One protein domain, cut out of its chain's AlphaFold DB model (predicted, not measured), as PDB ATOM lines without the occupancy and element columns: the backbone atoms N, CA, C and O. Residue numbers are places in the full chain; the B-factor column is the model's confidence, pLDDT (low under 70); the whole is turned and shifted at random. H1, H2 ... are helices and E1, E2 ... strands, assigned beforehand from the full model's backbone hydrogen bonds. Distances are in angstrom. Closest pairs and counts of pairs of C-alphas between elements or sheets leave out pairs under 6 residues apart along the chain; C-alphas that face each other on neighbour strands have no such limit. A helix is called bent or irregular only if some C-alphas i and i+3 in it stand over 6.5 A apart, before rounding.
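Overview. This is residues 166 to 276 of the 549 residues of an uncharacterized protein of Reyranella sp (UniProt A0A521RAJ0). A small twisted sheet of four parallel strands makes the middle of the domain, with H2 covering one face and H4 the other, both running along the strands. H1 lies off the sheet at one end of the domain, and the short H3 only grazes the sheet. The printed part has 111 residues with four named helices and four named strands, in the order H1 E1 H2 E2 H3 E3 H4 E4; the sheet's order is E3 E2 E1 E4, and the class is mixed, helices and strands. The whole is compact, with a radius of gyration of the C-alphas of 14.3 A and spans of 41 by 32 by 20 A.

Along the chain. H1, residues 166 to 175, begins at C-alpha 166 (204.654, 172.148, 199.765). E1, residues 184 to 189, measures 16.3 A from first to last C-alpha. H2, residues 197 to 214, measures 24.8 A and begins at C-alpha 197 (215.204, 155.193, 225.750). E2 is residues 222 to 226, H3 residues 239 to 242 and E3 residues 248 to 251. H4, residues 256 to 269, measures 20.4 A. E4, residues 272 to 275, ends at C-alpha 275 (198.582, 165.809, 216.482). H1 and H4 are irregular, with C-alphas 170 and 173 8.7 A apart and C-alphas 257 and 260 8.5 A apart; H2 is only just irregular, with C-alphas 202 and 205 6.6 A apart.

Arrangement. The sheet's inner strands E2 and E1 are parallel at 19 degrees, with N 187 and O 223 2.8 A apart, within hydrogen-bond range. Edge strand E3 is parallel to E2, with N 224 and O 249 at 2.9 A; edge strand E4 is parallel to E1, with N 186 and O 273 at 2.8 A. H2 and H4 lie on opposite faces, three layers with helices on both faces of a sheet. H2 has a height over the sheet of 10.4 A; its closest C-alphas to E1 are those of Asn 204 and Tyr 189, 6.2 A apart. H4 has a height of 9.7 A; its closest C-alphas to E4 are those of Ala 267 and Leu 274, 6.1 A apart. E1, H2, E2 and E2, H3, E3 are strand-helix-strand units, parallel neighbour strands with a helix between, and E3, H4, E4 is a split one, with E2 and E1 between its strands; the three crossovers are right-handed. H1 is not on the sheet and only just touches H4, with 3 pairs of C-alphas within 8 A, the closest those of Ile 175 and Thr 268, 6.8 A. O i to N i+4 pairs are within hydrogen-bond range in 4 of 6 cases in H1, 12 of 14 in H2 and 8 of 10 in H4; H3 is too short for such a pair.

Size, cuts and confidence. The two C-alphas farthest apart, those of Asp 173 and Tyr 236, are 41.3 A apart. The printed part has no cut, and the link from E2 to H3, residues 227 to 238, is long. The mean pLDDT of the printed part is 72.3; 46 residues are under 70, among them residues 166 to 184 and 188 to 195.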
ATOM      1  N   ALA A 166     204.734 172.822 201.063       43.09
ATOM      2  CA  ALA A 166     204.654 172.148 199.765       43.09
ATOM      3  C   ALA A 166     203.358 171.329 199.607       43.09
ATOM      4  O   ALA A 166     202.746 171.336 198.540       43.09
ATOM      5  N   LEU A 167     202.904 170.667 200.675       45.28
ATOM      6  CA  LEU A 167     201.635 169.936 200.716       45.28
ATOM      7  C   LEU A 167     200.422 170.854 200.605       45.28
ATOM      8  O   LEU A 167     199.495 170.552 199.860       45.28
ATOM      9  N   TYR A 168     200.431 171.982 201.309       46.59
ATOM     10  CA  TYR A 168     199.357 172.966 201.240       46.59
ATOM     11  C   TYR A 168     199.296 173.633 199.860       46.59
ATOM     12  O   TYR A 168     198.214 173.806 199.307       46.59
ATOM     13  N   ALA A 169     200.450 173.918 199.248       45.28
ATOM     14  CA  ALA A 169     200.523 174.405 197.872       45.28
ATOM     15  C   ALA A 169     200.010 173.377 196.844       45.28
ATOM     16  O   ALA A 169     199.438 173.762 195.830       45.28
ATOM     17  N   ALA A 170     200.187 172.077 197.105       44.97
ATOM     18  CA  ALA A 170     199.746 171.006 196.210       44.97
ATOM     19  C   ALA A 170     198.294 170.539 196.445       44.97
ATOM     20  O   ALA A 170     197.686 169.981 195.533       44.97
ATOM     21  N   ALA A 171     197.743 170.723 197.651       45.44
ATOM     22  CA  ALA A 171     196.476 170.119 198.081       45.44
ATOM     23  C   ALA A 171     195.553 171.066 198.878       45.44
ATOM     24  O   ALA A 171     194.643 170.592 199.559       45.44
ATOM     25  N   GLY A 172     195.759 172.385 198.816       44.03
ATOM     26  CA  GLY A 172     195.041 173.384 199.627       44.03
ATOM     27  C   GLY A 172     193.512 173.266 199.586       44.03
ATOM     28  O   GLY A 172     192.863 173.316 200.633       44.03
ATOM     29  N   ASP A 173     192.939 172.971 198.416       48.16
ATOM     30  CA  ASP A 173     191.489 172.769 198.252       48.16
ATOM     31  C   ASP A 173     190.956 171.542 199.017       48.16
ATOM     32  O   ASP A 173     189.807 171.527 199.459       48.16
ATOM     33  N   ALA A 174     191.793 170.519 199.232       47.41
ATOM     34  CA  ALA A 174     191.452 169.328 200.015       47.41
ATOM     35  C   ALA A 174     191.608 169.539 201.532       47.41
ATOM     36  O   ALA A 174     190.991 168.822 202.321       47.41
ATOM     37  N   ILE A 175     192.406 170.526 201.949       49.44
ATOM     38  CA  ILE A 175     192.686 170.838 203.358       49.44
ATOM     39  C   ILE A 175     191.633 171.804 203.932       49.44
ATOM     40  O   ILE A 175     191.307 171.740 205.114       49.44
ATOM     41  N   GLY A 176     191.020 172.660 203.112       52.25
ATOM     42  CA  GLY A 176     189.970 173.587 203.559       52.25
ATOM     43  C   GLY A 176     188.760 172.932 204.268       52.25
ATOM     44  O   GLY A 176     188.276 173.495 205.256       52.25
ATOM     45  N   PRO A 177     188.248 171.772 203.811       54.78
ATOM     46  CA  PRO A 177     187.213 171.006 204.518       54.78
ATOM     47  C   PRO A 177     187.706 170.329 205.808       54.78
ATOM     48  O   PRO A 177     186.937 170.186 206.756       54.78
ATOM     49  N   TRP A 178     188.990 169.961 205.876       53.88
ATOM     50  CA  TRP A 178     189.606 169.274 207.020       53.88
ATOM     51  C   TRP A 178     189.568 170.094 208.319       53.88
ATOM     52  O   TRP A 178     189.479 169.529 209.403       53.88
ATOM     53  N   PHE A 179     189.584 171.427 208.216       54.91
ATOM     54  CA  PHE A 179     189.452 172.332 209.363       54.91
ATOM     55  C   PHE A 179     188.002 172.620 209.781       54.91
ATOM     56  O   PHE A 179     187.777 173.148 210.868       54.91
ATOM     57  N   ARG A 180     187.017 172.334 208.920       57.34
ATOM     58  CA  ARG A 180     185.616 172.753 209.119       57.34
ATOM     59  C   ARG A 180     184.705 171.645 209.630       57.34
ATOM     60  O   ARG A 180     183.666 171.944 210.213       57.34
ATOM     61  N   GLU A 181     185.071 170.392 209.407       61.97
ATOM     62  CA  GLU A 181     184.282 169.231 209.812       61.97
ATOM     63  C   GLU A 181     184.888 168.538 211.042       61.97
ATOM     64  O   GLU A 181     186.104 168.594 211.230       61.97
ATOM     65  N   PRO A 182     184.083 167.853 211.879       57.53
ATOM     66  CA  PRO A 182     184.611 167.030 212.961       57.53
ATOM     67  C   PRO A 182     185.519 165.937 212.386       57.53
ATOM     68  O   PRO A 182     185.049 165.003 211.735       57.53
ATOM     69  N   ALA A 183     186.822 166.060 212.618       66.06
ATOM     70  CA  ALA A 183     187.813 165.075 212.219       66.06
ATOM     71  C   ALA A 183     188.241 164.243 213.433       66.06
ATOM     72  O   ALA A 183     188.431 164.757 214.537       66.06
ATOM     73  N   GLY A 184     188.395 162.932 213.239       69.31
ATOM     74  CA  GLY A 184     188.907 162.054 214.289       69.31
ATOM     75  C   GLY A 184     190.378 162.357 214.602       69.31
ATOM     76  O   GLY A 184     191.094 162.884 213.753       69.31
ATOM     77  N   PRO A 185     190.896 162.001 215.784       75.44
ATOM     78  CA  PRO A 185     192.297 162.249 216.101       75.44
ATOM     79  C   PRO A 185     193.225 161.261 215.374       75.44
ATOM     80  O   PRO A 185     192.912 160.075 215.224       75.44
ATOM     81  N   ALA A 186     194.394 161.746 214.962       73.50
ATOM     82  CA  ALA A 186     195.550 160.943 214.589       73.50
ATOM     83  C   ALA A 186     196.804 161.476 215.294       73.50
ATOM     84  O   ALA A 186     196.929 162.669 215.545       73.50
ATOM     85  N   LEU A 187     197.764 160.609 215.596       73.56
ATOM     86  CA  LEU A 187     199.030 160.972 216.226       73.56
ATOM     87  C   LEU A 187     200.191 160.597 215.309       73.56
ATOM     88  O   LEU A 187     200.298 159.446 214.888       73.56
ATOM     89  N   ALA A 188     201.099 161.539 215.064       69.75
ATOM     90  CA  ALA A 188     202.408 161.230 214.496       69.75
ATOM     91  C   ALA A 188     203.394 160.890 215.621       69.75
ATOM     92  O   ALA A 188     203.896 161.771 216.323       69.75
ATOM     93  N   TYR A 189     203.687 159.606 215.776       66.25
ATOM     94  CA  TYR A 189     204.714 159.098 216.670       66.25
ATOM     95  C   TYR A 189     206.070 159.184 215.963       66.25
ATOM     96  O   TYR A 189     206.295 158.530 214.950       66.25
ATOM     97  N   ARG A 190     206.996 159.993 216.488       65.62
ATOM     98  CA  ARG A 190     208.379 160.064 215.991       65.62
ATOM     99  C   ARG A 190     209.342 159.714 217.111       65.62
ATOM    100  O   ARG A 190     209.395 160.458 218.091       65.62
ATOM    101  N   PRO A 191     210.136 158.640 217.023       56.50
ATOM    102  CA  PRO A 191     211.279 158.520 217.918       56.50
ATOM    103  C   PRO A 191     212.204 159.714 217.649       56.50
ATOM    104  O   PRO A 191     212.411 160.113 216.503       56.50
ATOM    105  N   ALA A 192     212.758 160.318 218.701       52.69
ATOM    106  CA  ALA A 192     213.863 161.252 218.508       52.69
ATOM    107  C   ALA A 192     214.979 160.542 217.722       52.69
ATOM    108  O   ALA A 192     215.192 159.340 217.921       52.69
ATOM    109  N   ASN A 193     215.689 161.276 216.857       48.88
ATOM    110  CA  ASN A 193     216.857 160.765 216.138       48.88
ATOM    111  C   ASN A 193     217.756 159.977 217.110       48.88
ATOM    112  O   ASN A 193     218.333 160.562 218.026       48.88
ATOM    113  N   GLY A 194     217.833 158.651 216.939       53.91
ATOM    114  CA  GLY A 194     218.708 157.775 217.726       53.91
ATOM    115  C   GLY A 194     218.061 156.814 218.734       53.91
ATOM    116  O   GLY A 194     218.796 156.315 219.577       53.91
ATOM    117  N   ASN A 195     216.748 156.525 218.683       61.62
ATOM    118  CA  ASN A 195     216.093 155.510 219.547       61.62
ATOM    119  C   ASN A 195     216.458 155.645 221.042       61.62
ATOM    120  O   ASN A 195     216.653 154.666 221.761       61.62
ATOM    121  N   HIS A 196     216.587 156.880 221.525       75.62
ATOM    122  CA  HIS A 196     216.996 157.123 222.901       75.62
ATOM    123  C   HIS A 196     215.866 156.721 223.862       75.62
ATOM    124  O   HIS A 196     214.788 157.321 223.821       75.62
ATOM    125  N   LEU A 197     216.140 155.760 224.758       85.44
ATOM    126  CA  LEU A 197     215.204 155.193 225.750       85.44
ATOM    127  C   LEU A 197     214.319 156.249 226.416       85.44
ATOM    128  O   LEU A 197     213.102 156.117 226.500       85.44
ATOM    129  N   GLY A 198     214.944 157.346 226.841       85.12
ATOM    130  CA  GLY A 198     214.228 158.433 227.481       85.12
ATOM    131  C   GLY A 198     213.189 159.101 226.580       85.12
ATOM    132  O   GLY A 198     212.062 159.321 227.011       85.12
ATOM    133  N   HIS A 199     213.537 159.414 225.332       82.88
ATOM    134  CA  HIS A 199     212.604 160.096 224.436       82.88
ATOM    135  C   HIS A 199     211.421 159.202 224.073       82.88
ATOM    136  O   HIS A 199     210.308 159.704 223.949       82.88
ATOM    137  N   LEU A 200     211.643 157.890 223.988       84.94
ATOM    138  CA  LEU A 200     210.573 156.922 223.805       84.94
ATOM    139  C   LEU A 200     209.532 157.013 224.932       84.94
ATOM    140  O   LEU A 200     208.351 157.192 224.654       84.94
ATOM    141  N   VAL A 201     209.952 156.952 226.198       88.69
ATOM    142  CA  VAL A 201     209.008 157.025 227.329       88.69
ATOM    143  C   VAL A 201     208.389 158.416 227.446       88.69
ATOM    144  O   VAL A 201     207.166 158.560 227.472       88.69
ATOM    145  N   TRP A 202     209.238 159.440 227.514       84.12
ATOM    146  CA  TRP A 202     208.830 160.788 227.888       84.12
ATOM    147  C   TRP A 202     208.053 161.507 226.792       84.12
ATOM    148  O   TRP A 202     206.999 162.064 227.063       84.12
ATOM    149  N   ASN A 203     208.519 161.453 225.543       78.25
ATOM    150  CA  ASN A 203     207.820 162.138 224.460       78.25
ATOM    151  C   ASN A 203     206.701 161.256 223.908       78.25
ATOM    152  O   ASN A 203     205.566 161.705 223.766       78.25
ATOM    153  N   ASN A 204     207.020 159.998 223.604       81.25
ATOM    154  CA  ASN A 204     206.177 159.229 222.705       81.25
ATOM    155  C   ASN A 204     205.099 158.434 223.443       81.25
ATOM    156  O   ASN A 204     203.911 158.642 223.209       81.25
ATOM    157  N   LEU A 205     205.502 157.531 224.340       88.25
ATOM    158  CA  LEU A 205     204.561 156.685 225.073       88.25
ATOM    159  C   LEU A 205     203.674 157.519 225.999       88.25
ATOM    160  O   LEU A 205     202.471 157.273 226.074       88.25
ATOM    161  N   SER A 206     204.239 158.545 226.646       87.38
ATOM    162  CA  SER A 206     203.451 159.503 227.430       87.38
ATOM    163  C   SER A 206     202.467 160.242 226.536       87.38
ATOM    164  O   SER A 206     201.295 160.340 226.881       87.38
ATOM    165  N   GLY A 207     202.892 160.662 225.341       83.06
ATOM    166  CA  GLY A 207     202.009 161.334 224.401       83.06
ATOM    167  C   GLY A 207     200.792 160.489 223.988       83.06
ATOM    168  O   GLY A 207     199.653 160.940 224.098       83.06
ATOM    169  N   VAL A 208     201.021 159.234 223.592       84.50
ATOM    170  CA  VAL A 208     199.939 158.277 223.285       84.50
ATOM    171  C   VAL A 208     199.019 158.101 224.492       84.50
ATOM    172  O   VAL A 208     197.801 158.157 224.354       84.50
ATOM    173  N   HIS A 209     199.596 157.926 225.682       88.69
ATOM    174  CA  HIS A 209     198.835 157.700 226.903       88.69
ATOM    175  C   HIS A 209     197.895 158.865 227.247       88.69
ATOM    176  O   HIS A 209     196.735 158.623 227.564       88.69
ATOM    177  N   GLY A 210     198.361 160.116 227.164       84.00
ATOM    178  CA  GLY A 210     197.509 161.278 227.450       84.00
ATOM    179  C   GLY A 210     196.398 161.462 226.430       84.00
ATOM    180  O   GLY A 210     195.269 161.732 226.818       84.00
ATOM    181  N   LEU A 211     196.676 161.233 225.141       81.19
ATOM    182  CA  LEU A 211     195.625 161.290 224.124       81.19
ATOM    183  C   LEU A 211     194.536 160.247 224.372       81.19
ATOM    184  O   LEU A 211     193.364 160.553 224.217       81.19
ATOM    185  N   LEU A 212     194.892 159.037 224.805       83.44
ATOM    186  CA  LEU A 212     193.893 158.026 225.168       83.44
ATOM    187  C   LEU A 212     193.074 158.406 226.401       83.44
ATOM    188  O   LEU A 212     191.918 158.011 226.502       83.44
ATOM    189  N   ALA A 213     193.675 159.135 227.341       82.88
ATOM    190  CA  ALA A 213     192.990 159.582 228.546       82.88
ATOM    191  C   ALA A 213     192.042 160.766 228.287       82.88
ATOM    192  O   ALA A 213     191.040 160.895 228.985       82.88
ATOM    193  N   GLU A 214     192.353 161.626 227.311       74.50
ATOM    194  CA  GLU A 214     191.642 162.894 227.090       74.50
ATOM    195  C   GLU A 214     190.771 162.927 225.833       74.50
ATOM    196  O   GLU A 214     189.775 163.650 225.795       74.50
ATOM    197  N   CYS A 215     191.126 162.186 224.783       68.69
ATOM    198  CA  CYS A 215     190.358 162.198 223.549       68.69
ATOM    199  C   CYS A 215     189.169 161.245 223.661       68.69
ATOM    200  O   CYS A 215     189.302 160.033 223.488       68.69
ATOM    201  N   GLU A 216     187.977 161.812 223.839       65.81
ATOM    202  CA  GLU A 216     186.753 161.135 223.429       65.81
ATOM    203  C   GLU A 216     186.846 160.880 221.928       65.81
ATOM    204  O   GLU A 216     186.766 161.794 221.106       65.81
ATOM    205  N   THR A 217     187.057 159.629 221.537       64.75
ATOM    206  CA  THR A 217     187.309 159.325 220.129       64.75
ATOM    207  C   THR A 217     186.044 159.372 219.266       64.75
ATOM    208  O   THR A 217     186.096 159.061 218.078       64.75
ATOM    209  N   GLY A 218     184.886 159.721 219.846       68.31
ATOM    210  CA  GLY A 218     183.599 159.748 219.147       68.31
ATOM    211  C   GLY A 218     183.234 158.404 218.506       68.31
ATOM    212  O   GLY A 218     182.529 158.372 217.503       68.31
ATOM    213  N   GLY A 219     183.779 157.297 219.027       74.94
ATOM    214  CA  GLY A 219     183.650 155.958 218.446       74.94
ATOM    215  C   GLY A 219     184.592 155.660 217.271       74.94
ATOM    216  O   GLY A 219     184.614 154.530 216.791       74.94
ATOM    217  N   GLN A 220     185.399 156.620 216.812       79.62
ATOM    218  CA  GLN A 220     186.441 156.373 215.815       79.62
ATOM    219  C   GLN A 220     187.720 155.843 216.484       79.62
ATOM    220  O   GLN A 220     188.004 156.189 217.627       79.62
ATOM    221  N   PRO A 221     188.536 155.018 215.812       84.00
ATOM    222  CA  PRO A 221     189.835 154.643 216.353       84.00
ATOM    223  C   PRO A 221     190.814 155.824 216.269       84.00
ATOM    224  O   PRO A 221     190.814 156.558 215.279       84.00
ATOM    225  N   LEU A 222     191.665 155.985 217.280       84.56
ATOM    226  CA  LEU A 222     192.871 156.802 217.232       84.56
ATOM    227  C   LEU A 222     193.869 156.144 216.275       84.56
ATOM    228  O   LEU A 222     194.281 155.004 216.487       84.56
ATOM    229  N   ILE A 223     194.289 156.865 215.240       85.81
ATOM    230  CA  ILE A 223     195.329 156.375 214.331       85.81
ATOM    231  C   ILE A 223     196.686 156.835 214.853       85.81
ATOM    232  O   ILE A 223     196.908 158.032 215.010       85.81
ATOM    233  N   VAL A 224     197.602 155.905 215.106       84.94
ATOM    234  CA  VAL A 224     198.974 156.212 215.522       84.94
ATOM    235  C   VAL A 224     199.910 155.871 214.377       84.94
ATOM    236  O   VAL A 224     200.126 154.700 214.072       84.94
ATOM    237  N   TYR A 225     200.467 156.894 213.740       83.00
ATOM    238  CA  TYR A 225     201.509 156.743 212.736       83.00
ATOM    239  C   TYR A 225     202.849 156.589 213.439       83.00
ATOM    240  O   TYR A 225     203.418 157.574 213.900       83.00
ATOM    241  N   ASP A 226     203.336 155.360 213.541       80.25
ATOM    242  CA  ASP A 226     204.645 155.040 214.090       80.25
ATOM    243  C   ASP A 226     205.714 155.220 213.016       80.25
ATOM    244  O   ASP A 226     205.901 154.385 212.132       80.25
ATOM    245  N   LEU A 227     206.398 156.357 213.098       73.69
ATOM    246  CA  LEU A 227     207.461 156.764 212.187       73.69
ATOM    247  C   LEU A 227     208.832 156.247 212.658       73.69
ATOM    248  O   LEU A 227     209.868 156.692 212.168       73.69
ATOM    249  N   SER A 228     208.868 155.314 213.618       67.94
ATOM    250  CA  SER A 228     210.068 154.537 213.920       67.94
ATOM    251  C   SER A 228     210.181 153.351 212.958       67.94
ATOM    252  O   SER A 228     209.790 152.236 213.274       67.94
ATOM    253  N   ILE A 229     210.739 153.554 211.759       53.31
ATOM    254  CA  ILE A 229     210.935 152.433 210.809       53.31
ATOM    255  C   ILE A 229     211.983 151.423 211.309       53.31
ATOM    256  O   ILE A 229     212.065 150.292 210.833       53.31
ATOM    257  N   ARG A 230     212.791 151.774 212.314       65.81
ATOM    258  CA  ARG A 230     213.918 150.928 212.713       65.81
ATOM    259  C   ARG A 230     213.453 149.685 213.485       65.81
ATOM    260  O   ARG A 230     212.837 149.837 214.546       65.81
ATOM    261  N   PRO A 231     213.818 148.466 213.031       62.69
ATOM    262  CA  PRO A 231     213.634 147.248 213.809       62.69
ATOM    263  C   PRO A 231     214.142 147.425 215.247       62.69
ATOM    264  O   PRO A 231     215.229 147.959 215.463       62.69
ATOM    265  N   GLY A 232     213.332 147.000 216.222       67.50
ATOM    266  CA  GLY A 232     213.626 147.075 217.659       67.50
ATOM    267  C   GLY A 232     213.375 148.431 218.335       67.50
ATOM    268  O   GLY A 232     213.851 148.654 219.444       67.50
ATOM    269  N   ALA A 233     212.593 149.325 217.722       71.62
ATOM    270  CA  ALA A 233     212.056 150.505 218.413       71.62
ATOM    271  C   ALA A 233     211.058 150.160 219.546       71.62
ATOM    272  O   ALA A 233     210.833 150.973 220.445       71.62
ATOM    273  N   ASP A 234     210.514 148.938 219.544       82.25
ATOM    274  CA  ASP A 234     209.619 148.374 220.566       82.25
ATOM    275  C   ASP A 234     210.394 147.924 221.828       82.25
ATOM    276  O   ASP A 234     210.358 146.767 222.245       82.25
ATOM    277  N   ILE A 235     211.149 148.844 222.434       86.06
ATOM    278  CA  ILE A 235     212.106 148.535 223.512       86.06
ATOM    279  C   ILE A 235     211.414 148.055 224.803       86.06
ATOM    280  O   ILE A 235     211.950 147.230 225.542       86.06
ATOM    281  N   TYR A 236     210.212 148.565 225.072       89.69
ATOM    282  CA  TYR A 236     209.416 148.270 226.271       89.69
ATOM    283  C   TYR A 236     208.306 147.231 226.006       89.69
ATOM    284  O   TYR A 236     207.327 147.135 226.752       89.69
ATOM    285  N   GLY A 237     208.459 146.466 224.924       88.69
ATOM    286  CA  GLY A 237     207.449 145.582 224.354       88.69
ATOM    287  C   GLY A 237     206.730 146.229 223.173       88.69
ATOM    288  O   GLY A 237     206.911 147.415 222.884       88.69
ATOM    289  N   SER A 238     205.937 145.428 222.463       87.50
ATOM    290  CA  SER A 238     205.261 145.902 221.261       87.50
ATOM    291  C   SER A 238     204.217 146.958 221.603       87.50
ATOM    292  O   SER A 238     203.577 146.923 222.659       87.50
ATOM    293  N   PHE A 239     203.993 147.887 220.677       86.50
ATOM    294  CA  PHE A 239     202.973 148.914 220.853       86.50
ATOM    295  C   PHE A 239     201.600 148.328 221.238       86.50
ATOM    296  O   PHE A 239     200.962 148.824 222.163       86.50
ATOM    297  N   GLY A 240     201.172 147.229 220.603       88.06
ATOM    298  CA  GLY A 240     199.903 146.559 220.924       88.06
ATOM    299  C   GLY A 240     199.874 145.879 222.300       88.06
ATOM    300  O   GLY A 240     198.804 145.698 222.870       88.06
ATOM    301  N   GLN A 241     201.028 145.522 222.877       90.06
ATOM    302  CA  GLN A 241     201.099 145.051 224.266       90.06
ATOM    303  C   GLN A 241     200.946 146.204 225.267       90.06
ATOM    304  O   GLN A 241     200.296 146.030 226.302       90.06
ATOM    305  N   LEU A 242     201.532 147.368 224.963       90.62
ATOM    306  CA  LEU A 242     201.478 148.575 225.797       90.62
ATOM    307  C   LEU A 242     200.102 149.256 225.750       90.62
ATOM    308  O   LEU A 242     199.589 149.727 226.776       90.62
ATOM    309  N   PHE A 243     199.503 149.270 224.563       91.44
ATOM    310  CA  PHE A 243     198.212 149.875 224.273       91.44
ATOM    311  C   PHE A 243     197.304 148.867 223.547       91.44
ATOM    312  O   PHE A 243     197.144 148.935 222.327       91.44
ATOM    313  N   PRO A 244     196.747 147.880 224.280       90.25
ATOM    314  CA  PRO A 244     195.908 146.827 223.710       90.25
ATOM    315  C   PRO A 244     194.486 147.295 223.369       90.25
ATOM    316  O   PRO A 244     193.656 146.485 222.960       90.25
ATOM    317  N   GLU A 245     194.165 148.567 223.598       88.12
ATOM    318  CA  GLU A 245     192.855 149.130 223.314       88.12
ATOM    319  C   GLU A 245     192.504 148.982 221.828       88.12
ATOM    320  O   GLU A 245     193.216 149.463 220.948       88.12
ATOM    321  N   SER A 246     191.351 148.371 221.541       75.81
ATOM    322  CA  SER A 246     190.837 148.209 220.172       75.81
ATOM    323  C   SER A 246     190.527 149.540 219.482       75.81
ATOM    324  O   SER A 246     190.391 149.591 218.261       75.81
ATOM    325  N   SER A 247     190.441 150.626 220.252       80.69
ATOM    326  CA  SER A 247     190.296 151.988 219.756       80.69
ATOM    327  C   SER A 247     191.582 152.550 219.150       80.69
ATOM    328  O   SER A 247     191.592 153.728 218.813       80.69
ATOM    329  N   ILE A 248     192.661 151.774 219.013       84.31
ATOM    330  CA  ILE A 248     193.920 152.246 218.432       84.31
ATOM    331  C   ILE A 248     194.263 151.460 217.178       84.31
ATOM    332  O   ILE A 248     194.327 150.233 217.176       84.31
ATOM    333  N   GLN A 249     194.559 152.193 216.110       87.31
ATOM    334  CA  GLN A 249     195.091 151.642 214.877       87.31
ATOM    335  C   GLN A 249     196.526 152.133 214.683       87.31
ATOM    336  O   GLN A 249     196.761 153.282 214.311       87.31
ATOM    337  N   LEU A 250     197.492 151.246 214.909       86.06
ATOM    338  CA  LEU A 250     198.895 151.515 214.615       86.06
ATOM    339  C   LEU A 250     199.152 151.402 213.109       86.06
ATOM    340  O   LEU A 250     198.767 150.418 212.477       86.06
ATOM    341  N   ARG A 251     199.843 152.386 212.538       86.94
ATOM    342  CA  ARG A 251     200.293 152.392 211.145       86.94
ATOM    343  C   ARG A 251     201.787 152.661 211.102       86.94
ATOM    344  O   ARG A 251     202.231 153.704 211.563       86.94
ATOM    345  N   ARG A 252     202.549 151.726 210.539       81.38
ATOM    346  CA  ARG A 252     203.999 151.833 210.329       81.38
ATOM    347  C   ARG A 252     204.245 152.007 208.833       81.38
ATOM    348  O   ARG A 252     204.144 151.016 208.108       81.38
ATOM    349  N   PRO A 253     204.456 153.233 208.329       71.44
ATOM    350  CA  PRO A 253     204.712 153.417 206.909       71.44
ATOM    351  C   PRO A 253     206.090 152.823 206.571       71.44
ATOM    352  O   PRO A 253     207.009 152.911 207.375       71.44
ATOM    353  N   ILE A 254     206.209 152.161 205.417       65.50
ATOM    354  CA  ILE A 254     207.360 151.295 205.079       65.50
ATOM    355  C   ILE A 254     208.492 152.068 204.358       65.50
ATOM    356  O   ILE A 254     209.619 151.589 204.319       65.50
ATOM    357  N   ASP A 255     208.224 153.272 203.832       64.50
ATOM    358  CA  ASP A 255     209.190 154.066 203.047       64.50
ATOM    359  C   ASP A 255     209.841 155.196 203.872       64.50
ATOM    360  O   ASP A 255     209.156 156.143 204.276       64.50
ATOM    361  N   ASP A 256     211.166 155.120 204.058       60.31
ATOM    362  CA  ASP A 256     211.974 155.974 204.952       60.31
ATOM    363  C   ASP A 256     212.011 157.467 204.574       60.31
ATOM    364  O   ASP A 256     211.981 158.329 205.454       60.31
ATOM    365  N   ASP A 257     212.021 157.810 203.283       61.59
ATOM    366  CA  ASP A 257     212.370 159.179 202.865       61.59
ATOM    367  C   ASP A 257     211.219 160.195 202.975       61.59
ATOM    368  O   ASP A 257     211.447 161.404 202.945       61.59
ATOM    369  N   LEU A 258     209.969 159.733 203.102       65.44
ATOM    370  CA  LEU A 258     208.769 160.591 203.082       65.44
ATOM    371  C   LEU A 258     207.724 160.206 204.138       65.44
ATOM    372  O   LEU A 258     206.546 160.547 204.003       65.44
ATOM    373  N   LEU A 259     208.147 159.512 205.194       67.69
ATOM    374  CA  LEU A 259     207.308 159.079 206.314       67.69
ATOM    375  C   LEU A 259     206.321 160.147 206.801       67.69
ATOM    376  O   LEU A 259     205.119 159.911 206.921       67.69
ATOM    377  N   ASP A 260     206.856 161.338 207.049       67.38
ATOM    378  CA  ASP A 260     206.127 162.474 207.597       67.38
ATOM    379  C   ASP A 260     205.041 162.982 206.651       67.38
ATOM    380  O   ASP A 260     203.920 163.272 207.067       67.38
ATOM    381  N   VAL A 261     205.394 163.070 205.369       69.25
ATOM    382  CA  VAL A 261     204.514 163.524 204.293       69.25
ATOM    383  C   VAL A 261     203.382 162.523 204.115       69.25
ATOM    384  O   VAL A 261     202.231 162.927 204.020       69.25
ATOM    385  N   ARG A 262     203.676 161.219 204.136       73.50
ATOM    386  CA  ARG A 262     202.657 160.170 203.998       73.50
ATOM    387  C   ARG A 262     201.701 160.130 205.180       73.50
ATOM    388  O   ARG A 262     200.499 160.123 204.960       73.50
ATOM    389  N   ALA A 263     202.211 160.187 206.411       75.38
ATOM    390  CA  ALA A 263     201.359 160.261 207.597       75.38
ATOM    391  C   ALA A 263     200.423 161.479 207.547       75.38
ATOM    392  O   ALA A 263     199.242 161.371 207.871       75.38
ATOM    393  N   PHE A 264     200.930 162.626 207.087       73.19
ATOM    394  CA  PHE A 264     200.125 163.830 206.902       73.19
ATOM    395  C   PHE A 264     199.092 163.699 205.772       73.19
ATOM    396  O   PHE A 264     197.932 164.062 205.966       73.19
ATOM    397  N   VAL A 265     199.479 163.162 204.610       76.00
ATOM    398  CA  VAL A 265     198.573 162.911 203.476       76.00
ATOM    399  C   VAL A 265     197.460 161.953 203.881       76.00
ATOM    400  O   VAL A 265     196.291 162.247 203.636       76.00
ATOM    401  N   ASP A 266     197.803 160.843 204.531       80.44
ATOM    402  CA  ASP A 266     196.843 159.844 204.993       80.44
ATOM    403  C   ASP A 266     195.883 160.451 206.020       80.44
ATOM    404  O   ASP A 266     194.668 160.310 205.883       80.44
ATOM    405  N   ALA A 267     196.408 161.190 207.006       79.06
ATOM    406  CA  ALA A 267     195.585 161.868 208.002       79.06
ATOM    407  C   ALA A 267     194.645 162.896 207.353       79.06
ATOM    408  O   ALA A 267     193.465 162.956 207.687       79.06
ATOM    409  N   THR A 268     195.126 163.665 206.373       74.12
ATOM    410  CA  THR A 268     194.300 164.634 205.635       74.12
ATOM    411  C   THR A 268     193.200 163.926 204.840       74.12
ATOM    412  O   THR A 268     192.028 164.295 204.934       74.12
ATOM    413  N   ARG A 269     193.551 162.862 204.106       79.81
ATOM    414  CA  ARG A 269     192.627 162.069 203.280       79.81
ATOM    415  C   ARG A 269     191.522 161.422 204.103       79.81
ATOM    416  O   ARG A 269     190.376 161.374 203.665       79.81
ATOM    417  N   GLU A 270     191.863 160.938 205.291       81.31
ATOM    418  CA  GLU A 270     190.930 160.286 206.209       81.31
ATOM    419  C   GLU A 270     190.200 161.256 207.135       81.31
ATOM    420  O   GLU A 270     189.502 160.812 208.047       81.31
ATOM    421  N   ARG A 271     190.345 162.571 206.908       79.25
ATOM    422  CA  ARG A 271     189.758 163.620 207.749       79.25
ATOM    423  C   ARG A 271     190.126 163.415 209.218       79.25
ATOM    424  O   ARG A 271     189.266 163.248 210.080       79.25
ATOM    425  N   ARG A 272     191.431 163.373 209.489       79.56
ATOM    426  CA  ARG A 272     192.005 163.193 210.822       79.56
ATOM    427  C   ARG A 272     192.905 164.340 211.224       79.56
ATOM    428  O   ARG A 272     193.812 164.685 210.475       79.56
ATOM    429  N   HIS A 273     192.728 164.860 212.433       73.69
ATOM    430  CA  HIS A 273     193.626 165.861 212.996       73.69
ATOM    431  C   HIS A 273     194.950 165.215 213.393       73.69
ATOM    432  O   HIS A 273     194.994 164.465 214.366       73.69
ATOM    433  N   LEU A 274     196.020 165.495 212.642       71.75
ATOM    434  CA  LEU A 274     197.353 165.010 212.972       71.75
ATOM    435  C   LEU A 274     197.933 165.840 214.117       71.75
ATOM    436  O   LEU A 274     198.316 166.995 213.947       71.75
ATOM    437  N   LEU A 275     198.012 165.225 215.286       69.81
ATOM    438  CA  LEU A 275     198.582 165.809 216.482       69.81
ATOM    439  C   LEU A 275     200.074 165.468 216.547       69.81
ATOM    440  O   LEU A 275     200.484 164.323 216.335       69.81
ATOM    441  N   SER A 276     200.891 166.466 216.877       63.19
ATOM    442  CA  SER A 276     202.234 166.240 217.405       63.19
ATOM    443  C   SER A 276     202.159 166.476 218.901       63.19
ATOM    444  O   SER A 276     201.989 167.608 219.348       63.19
TER     445      SER A 276